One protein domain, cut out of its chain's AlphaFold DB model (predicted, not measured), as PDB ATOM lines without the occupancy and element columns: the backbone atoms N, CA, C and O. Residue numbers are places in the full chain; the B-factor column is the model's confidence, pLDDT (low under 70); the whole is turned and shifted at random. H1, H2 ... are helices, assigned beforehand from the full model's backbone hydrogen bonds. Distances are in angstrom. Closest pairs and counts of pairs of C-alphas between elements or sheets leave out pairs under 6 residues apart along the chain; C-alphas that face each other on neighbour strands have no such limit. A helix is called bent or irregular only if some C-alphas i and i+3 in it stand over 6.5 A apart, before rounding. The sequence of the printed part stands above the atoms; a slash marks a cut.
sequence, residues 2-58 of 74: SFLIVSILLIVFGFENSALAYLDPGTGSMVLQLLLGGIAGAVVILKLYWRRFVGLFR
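What this domain is: This is residues 2 to 58 of the 74 residues of an uncharacterized protein of Nitrospirales bacterium (UniProt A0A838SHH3). Two separate helices make an open, hooked shape: a long helix, H2, kinked near its far end, and a short helix, H1, joined to its beginning by a wide loop, residues 13 to 24, with no contact between the two helices. H2 makes most of the length. The printed part has 57 residues with two named helices, H1 then H2, and no named strand; the class is all helix. It is extended, with a radius of gyration of the C-alphas of 19.0 A, and flat, spanning 54 by 35 by 12 A.

Where its parts are: Find C-alpha 2 at (63.712, 72.936, -14.999); from there H1, residues 2 to 12, runs 16.0 A to C-alpha 12. Go on through residues 13 to 24 to C-alpha 25 at (62.899, 47.810, -26.236), where H2, residues 25 to 57, begins. It runs 43.7 A to C-alpha 57 at (83.002, 66.826, -60.085).

How they stand to each other: Look along H2 to residue 49, near which it has a kink of 66 degrees. H2 is irregular there: C-alphas 48 and 51 are 7.7 A apart. H1 and H2 are apart, with no C-alpha of the one within 8 A of the other. In H1 every O i to N i+4 pair is within hydrogen-bond range; in H2, 26 of 29 are.

The domain as a whole: The C-alphas of Leu 4 and Arg 58, the two farthest apart, are 54.8 A from each other. The printed part has no cut, and the link from H1 to H2, 12 residues, is long. Residues 2 to 15, 17 to 25 and 27 to 58 stand free. In the B-factor column of this predicted model you find a mean pLDDT of 78.0 for the printed part, with residue 2 and residues 10 to 27 under 70.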
ATOM      1  N   SER A   2      62.678  73.605 -14.182       68.38
ATOM      2  CA  SER A   2      63.712  72.936 -14.999       68.38
ATOM      3  C   SER A   2      64.492  71.819 -14.280       68.38
ATOM      4  O   SER A   2      64.757  70.782 -14.872       68.38
ATOM      5  N   PHE A   3      64.787  71.972 -12.985       74.12
ATOM      6  CA  PHE A   3      65.500  70.951 -12.197       74.12
ATOM      7  C   PHE A   3      64.685  69.670 -11.954       74.12
ATOM      8  O   PHE A   3      65.258  68.589 -11.865       74.12
ATOM      9  N   LEU A   4      63.349  69.768 -11.902       76.69
ATOM     10  CA  LEU A   4      62.465  68.604 -11.750       76.69
ATOM     11  C   LEU A   4      62.436  67.752 -13.020       76.69
ATOM     12  O   LEU A   4      62.416  66.533 -12.935       76.69
ATOM     13  N   ILE A   5      62.502  68.398 -14.187       77.62
ATOM     14  CA  ILE A   5      62.540  67.723 -15.487       77.62
ATOM     15  C   ILE A   5      63.864  66.970 -15.651       77.62
ATOM     16  O   ILE A   5      63.859  65.815 -16.059       77.62
ATOM     17  N   VAL A   6      64.988  67.585 -15.266       78.12
ATOM     18  CA  VAL A   6      66.315  66.945 -15.323       78.12
ATOM     19  C   VAL A   6      66.429  65.784 -14.327       78.12
ATOM     20  O   VAL A   6      66.972  64.739 -14.671       78.12
ATOM     21  N   SER A   7      65.868  65.925 -13.122       70.81
ATOM     22  CA  SER A   7      65.861  64.864 -12.103       70.81
ATOM     23  C   SER A   7      64.977  63.671 -12.502       70.81
ATOM     24  O   SER A   7      65.383  62.521 -12.357       70.81
ATOM     25  N   ILE A   8      63.808  63.932 -13.104       73.69
ATOM     26  CA  ILE A   8      62.946  62.899 -13.703       73.69
ATOM     27  C   ILE A   8      63.661  62.181 -14.852       73.69
ATOM     28  O   ILE A   8      63.561  60.961 -14.957       73.69
ATOM     29  N   LEU A   9      64.425  62.910 -15.674       70.38
ATOM     30  CA  LEU A   9      65.219  62.315 -16.750       70.38
ATOM     31  C   LEU A   9      66.285  61.360 -16.186       70.38
ATOM     32  O   LEU A   9      66.399  60.230 -16.644       70.38
ATOM     33  N   LEU A  10      67.023  61.777 -15.152       69.19
ATOM     34  CA  LEU A  10      68.088  60.970 -14.542       69.19
ATOM     35  C   LEU A  10      67.575  59.687 -13.865       69.19
ATOM     36  O   LEU A  10      68.266  58.673 -13.896       69.19
ATOM     37  N   ILE A  11      66.368  59.709 -13.294       67.56
ATOM     38  CA  ILE A  11      65.755  58.537 -12.644       67.56
ATOM     39  C   ILE A  11      65.298  57.488 -13.675       67.56
ATOM     40  O   ILE A  11      65.409  56.292 -13.410       67.56
ATOM     41  N   VAL A  12      64.830  57.908 -14.857       65.62
ATOM     42  CA  VAL A  12      64.379  56.993 -15.926       65.62
ATOM     43  C   VAL A  12      65.545  56.246 -16.586       65.62
ATOM     44  O   VAL A  12      65.376  55.103 -16.996       65.62
ATOM     45  N   PHE A  13      66.732  56.853 -16.656       64.38
ATOM     46  CA  PHE A  13      67.913  56.265 -17.306       64.38
ATOM     47  C   PHE A  13      68.833  55.459 -16.362       64.38
ATOM     48  O   PHE A  13      69.830  54.909 -16.814       64.38
ATOM     49  N   GLY A  14      68.542  55.393 -15.058       62.66
ATOM     50  CA  GLY A  14      69.487  54.894 -14.044       62.66
ATOM     51  C   GLY A  14      69.510  53.384 -13.775       62.66
ATOM     52  O   GLY A  14      70.275  52.953 -12.915       62.66
ATOM     53  N   PHE A  15      68.689  52.571 -14.446       60.56
ATOM     54  CA  PHE A  15      68.568  51.141 -14.136       60.56
ATOM     55  C   PHE A  15      68.596  50.282 -15.398       60.56
ATOM     56  O   PHE A  15      67.562  50.036 -16.012       60.56
ATOM     57  N   GLU A  16      69.776  49.776 -15.748       55.84
ATOM     58  CA  GLU A  16      69.956  48.845 -16.863       55.84
ATOM     59  C   GLU A  16      70.474  47.509 -16.307       55.84
ATOM     60  O   GLU A  16      71.619  47.383 -15.869       55.84
ATOM     61  N   ASN A  17      69.575  46.521 -16.221       55.03
ATOM     62  CA  ASN A  17      69.909  45.153 -15.833       55.03
ATOM     63  C   ASN A  17      70.527  44.425 -17.033       55.03
ATOM     64  O   ASN A  17      69.997  44.467 -18.138       55.03
ATOM     65  N   SER A  18      71.636  43.722 -16.800       57.44
ATOM     66  CA  SER A  18      72.307  42.896 -17.806       57.44
ATOM     67  C   SER A  18      71.408  41.759 -18.301       57.44
ATOM     68  O   SER A  18      71.188  40.790 -17.575       57.44
ATOM     69  N   ALA A  19      70.970  41.817 -19.560       51.28
ATOM     70  CA  ALA A  19      70.484  40.648 -20.286       51.28
ATOM     71  C   ALA A  19      70.824  40.752 -21.783       51.28
ATOM     72  O   ALA A  19      70.356  41.633 -22.495       51.28
ATOM     73  N   LEU A  20      71.646  39.820 -22.275       56.31
ATOM     74  CA  LEU A  20      72.015  39.682 -23.687       56.31
ATOM     75  C   LEU A  20      70.877  39.043 -24.507       56.31
ATOM     76  O   LEU A  20      71.022  37.944 -25.041       56.31
ATOM     77  N   ALA A  21      69.746  39.735 -24.620       58.31
ATOM     78  CA  ALA A  21      68.733  39.485 -25.639       58.31
ATOM     79  C   ALA A  21      68.680  40.734 -26.529       58.31
ATOM     80  O   ALA A  21      68.308  41.806 -26.074       58.31
ATOM     81  N   TYR A  22      69.100  40.604 -27.790       53.44
ATOM     82  CA  TYR A  22      69.400  41.679 -28.759       53.44
ATOM     83  C   TYR A  22      68.213  42.608 -29.138       53.44
ATOM     84  O   TYR A  22      68.284  43.377 -30.091       53.44
ATOM     85  N   LEU A  23      67.108  42.552 -28.398       54.94
ATOM     86  CA  LEU A  23      65.896  43.338 -28.599       54.94
ATOM     87  C   LEU A  23      65.324  43.805 -27.252       54.94
ATOM     88  O   LEU A  23      64.131  43.663 -26.997       54.94
ATOM     89  N   ASP A  24      66.160  44.360 -26.377       62.81
ATOM     90  CA  ASP A  24      65.633  45.171 -25.280       62.81
ATOM     91  C   ASP A  24      64.926  46.396 -25.912       62.81
ATOM     92  O   ASP A  24      65.548  47.070 -26.748       62.81
ATOM     93  N   PRO A  25      63.641  46.699 -25.618       57.75
ATOM     94  CA  PRO A  25      62.899  47.810 -26.236       57.75
ATOM     95  C   PRO A  25      63.614  49.175 -26.162       57.75
ATOM     96  O   PRO A  25      63.354  50.054 -26.991       57.75
ATOM     97  N   GLY A  26      64.564  49.342 -25.233       66.88
ATOM     98  CA  GLY A  26      65.468  50.495 -25.175       66.88
ATOM     99  C   GLY A  26      66.493  50.562 -26.321       66.88
ATOM    100  O   GLY A  26      66.704  51.632 -26.897       66.88
ATOM    101  N   THR A  27      67.073  49.430 -26.735       67.94
ATOM    102  CA  THR A  27      68.123  49.385 -27.777       67.94
ATOM    103  C   THR A  27      67.561  49.698 -29.165       67.94
ATOM    104  O   THR A  27      68.177  50.444 -29.930       67.94
ATOM    105  N   GLY A  28      66.358  49.206 -29.486       70.88
ATOM    106  CA  GLY A  28      65.702  49.503 -30.767       70.88
ATOM    107  C   GLY A  28      65.482  51.006 -30.984       70.88
ATOM    108  O   GLY A  28      65.720  51.526 -32.076       70.88
ATOM    109  N   SER A  29      65.115  51.725 -29.918       81.06
ATOM    110  CA  SER A  29      64.943  53.180 -29.951       81.06
ATOM    111  C   SER A  29      66.272  53.918 -30.135       81.06
ATOM    112  O   SER A  29      66.329  54.861 -30.923       81.06
ATOM    113  N   MET A  30      67.351  53.480 -29.478       83.56
ATOM    114  CA  MET A  30      68.689  54.066 -29.651       83.56
ATOM    115  C   MET A  30      69.214  53.911 -31.081       83.56
ATOM    116  O   MET A  30      69.723  54.872 -31.656       83.56
ATOM    117  N   VAL A  31      69.061  52.726 -31.682       86.69
ATOM    118  CA  VAL A  31      69.479  52.486 -33.073       86.69
ATOM    119  C   VAL A  31      68.693  53.382 -34.026       86.69
ATOM    120  O   VAL A  31      69.277  53.996 -34.917       86.69
ATOM    121  N   LEU A  32      67.382  53.517 -33.812       88.62
ATOM    122  CA  LEU A  32      66.546  54.389 -34.631       88.62
ATOM    123  C   LEU A  32      66.924  55.869 -34.462       88.62
ATOM    124  O   LEU A  32      66.998  56.596 -35.450       88.62
ATOM    125  N   GLN A  33      67.218  56.314 -33.238       90.06
ATOM    126  CA  GLN A  33      67.696  57.672 -32.959       90.06
ATOM    127  C   GLN A  33      69.053  57.949 -33.608       90.06
ATOM    128  O   GLN A  33      69.226  59.001 -34.223       90.06
ATOM    129  N   LEU A  34      69.997  57.008 -33.523       92.94
ATOM    130  CA  LEU A  34      71.301  57.123 -34.172       92.94
ATOM    131  C   LEU A  34      71.158  57.165 -35.695       92.94
ATOM    132  O   LEU A  34      71.830  57.957 -36.349       92.94
ATOM    133  N   LEU A  35      70.263  56.355 -36.262       95.44
ATOM    134  CA  LEU A  35      70.005  56.332 -37.698       95.44
ATOM    135  C   LEU A  35      69.381  57.650 -38.171       95.44
ATOM    136  O   LEU A  35      69.875  58.262 -39.114       95.44
ATOM    137  N   LEU A  36      68.336  58.122 -37.490       96.06
ATOM    138  CA  LEU A  36      67.671  59.386 -37.811       96.06
ATOM    139  C   LEU A  36      68.612  60.582 -37.627       96.06
ATOM    140  O   LEU A  36      68.705  61.435 -38.512       96.06
ATOM    141  N   GLY A  37      69.342  60.629 -36.512       96.75
ATOM    142  CA  GLY A  37      70.332  61.668 -36.228       96.75
ATOM    143  C   GLY A  37      71.497  61.639 -37.215       96.75
ATOM    144  O   GLY A  37      71.910  62.685 -37.713       96.75
ATOM    145  N   GLY A  38      71.976  60.445 -37.567       96.81
ATOM    146  CA  GLY A  38      73.019  60.235 -38.565       96.81
ATOM    147  C   GLY A  38      72.596  60.700 -39.956       96.81
ATOM    148  O   GLY A  38      73.336  61.445 -40.595       96.81
ATOM    149  N   ILE A  39      71.387  60.344 -40.407       98.06
ATOM    150  CA  ILE A  39      70.836  60.799 -41.694       98.06
ATOM    151  C   ILE A  39      70.675  62.321 -41.698       98.06
ATOM    152  O   ILE A  39      71.125  62.982 -42.635       98.06
ATOM    153  N   ALA A  40      70.083  62.896 -40.649       97.19
ATOM    154  CA  ALA A  40      69.918  64.342 -40.537       97.19
ATOM    155  C   ALA A  40      71.276  65.068 -40.577       97.19
ATOM    156  O   ALA A  40      71.444  66.028 -41.333       97.19
ATOM    157  N   GLY A  41      72.267  64.575 -39.829       96.94
ATOM    158  CA  GLY A  41      73.630  65.104 -39.832       96.94
ATOM    159  C   GLY A  41      74.303  64.995 -41.201       96.94
ATOM    160  O   GLY A  41      74.862  65.977 -41.690       96.94
ATOM    161  N   ALA A  42      74.194  63.842 -41.864       96.31
ATOM    162  CA  ALA A  42      74.754  63.621 -43.195       96.31
ATOM    163  C   ALA A  42      74.156  64.580 -44.236       96.31
ATOM    164  O   ALA A  42      74.896  65.177 -45.018       96.31
ATOM    165  N   VAL A  43      72.836  64.793 -44.213       96.62
ATOM    166  CA  VAL A  43      72.151  65.751 -45.096       96.62
ATOM    167  C   VAL A  43      72.651  67.178 -44.858       96.62
ATOM    168  O   VAL A  43      72.909  67.907 -45.817       96.62
ATOM    169  N   VAL A  44      72.820  67.583 -43.598       96.31
ATOM    170  CA  VAL A  44      73.333  68.917 -43.246       96.31
ATOM    171  C   VAL A  44      74.764  69.107 -43.743       96.31
ATOM    172  O   VAL A  44      75.056  70.122 -44.379       96.31
ATOM    173  N   ILE A  45      75.639  68.126 -43.513       95.38
ATOM    174  CA  ILE A  45      77.025  68.152 -43.998       95.38
ATOM    175  C   ILE A  45      77.035  68.227 -45.528       95.38
ATOM    176  O   ILE A  45      77.685  69.103 -46.096       95.38
ATOM    177  N   LEU A  46      76.263  67.381 -46.211       94.69
ATOM    178  CA  LEU A  46      76.186  67.387 -47.671       94.69
ATOM    179  C   LEU A  46      75.705  68.739 -48.210       94.69
ATOM    180  O   LEU A  46      76.281  69.264 -49.161       94.69
ATOM    181  N   LYS A  47      74.694  69.343 -47.578       92.56
ATOM    182  CA  LYS A  47      74.193  70.672 -47.946       92.56
ATOM    183  C   LYS A  47      75.245  71.762 -47.732       92.56
ATOM    184  O   LYS A  47      75.391  72.632 -48.590       92.56
ATOM    185  N   LEU A  48      75.986  71.713 -46.624       93.69
ATOM    186  CA  LEU A  48      77.043  72.680 -46.315       93.69
ATOM    187  C   LEU A  48      78.199  72.591 -47.322       93.69
ATOM    188  O   LEU A  48      78.681  73.612 -47.816       93.69
ATOM    189  N   TYR A  49      78.607  71.372 -47.673       91.38
ATOM    190  CA  TYR A  49      79.726  71.117 -48.581       91.38
ATOM    191  C   TYR A  49      79.320  70.953 -50.047       91.38
ATOM    192  O   TYR A  49      80.192  70.718 -50.885       91.38
ATOM    193  N   TRP A  50      78.045  71.156 -50.394       90.75
ATOM    194  CA  TRP A  50      77.509  70.951 -51.743       90.75
ATOM    195  C   TRP A  50      78.364  71.617 -52.825       90.75
ATOM    196  O   TRP A  50      78.725  70.996 -53.819       90.75
ATOM    197  N   ARG A  51      78.786  72.869 -52.596       85.00
ATOM    198  CA  ARG A  51      79.625  73.619 -53.547       85.00
ATOM    199  C   ARG A  51      81.009  73.003 -53.758       85.00
ATOM    200  O   ARG A  51      81.535  73.084 -54.862       85.00
ATOM    201  N   ARG A  52      81.613  72.409 -52.725       84.12
ATOM    202  CA  ARG A  52      82.934  71.759 -52.831       84.12
ATOM    203  C   ARG A  52      82.814  70.368 -53.428       84.12
ATOM    204  O   ARG A  52      83.611  70.021 -54.288       84.12
ATOM    205  N   PHE A  53      81.774  69.637 -53.040       85.25
ATOM    206  CA  PHE A  53      81.441  68.336 -53.606       85.25
ATOM    207  C   PHE A  53      81.170  68.428 -55.117       85.25
ATOM    208  O   PHE A  53      81.772  67.700 -55.897       85.25
ATOM    209  N   VAL A  54      80.352  69.391 -55.553       84.19
ATOM    210  CA  VAL A  54      80.103  69.649 -56.983       84.19
ATOM    211  C   VAL A  54      81.345  70.214 -57.687       84.19
ATOM    212  O   VAL A  54      81.577  69.913 -58.852       84.19
ATOM    213  N   GLY A  55      82.167  71.006 -56.991       80.31
ATOM    214  CA  GLY A  55      83.435  71.523 -57.521       80.31
ATOM    215  C   GLY A  55      84.458  70.427 -57.835       80.31
ATOM    216  O   GLY A  55      85.145  70.526 -58.841       80.31
ATOM    217  N   LEU A  56      84.501  69.354 -57.038       79.75
ATOM    218  CA  LEU A  56      85.321  68.162 -57.307       79.75
ATOM    219  C   LEU A  56      84.853  67.389 -58.550       79.75
ATOM    220  O   LEU A  56      85.670  66.775 -59.228       79.75
ATOM    221  N   PHE A  57      83.556  67.436 -58.869       80.62
ATOM    222  CA  PHE A  57      83.002  66.826 -60.085       80.62
ATOM    223  C   PHE A  57      83.128  67.713 -61.331       80.62
ATOM    224  O   PHE A  57      83.092  67.199 -62.447       80.62
ATOM    225  N   ARG A  58      83.322  69.029 -61.175       70.75
ATOM    226  CA  ARG A  58      83.697  69.944 -62.269       70.75
ATOM    227  C   ARG A  58      85.203  69.856 -62.509       70.75
ATOM    228  O   ARG A  58      85.929  70.831 -62.349       70.75
TER     229      ARG A  58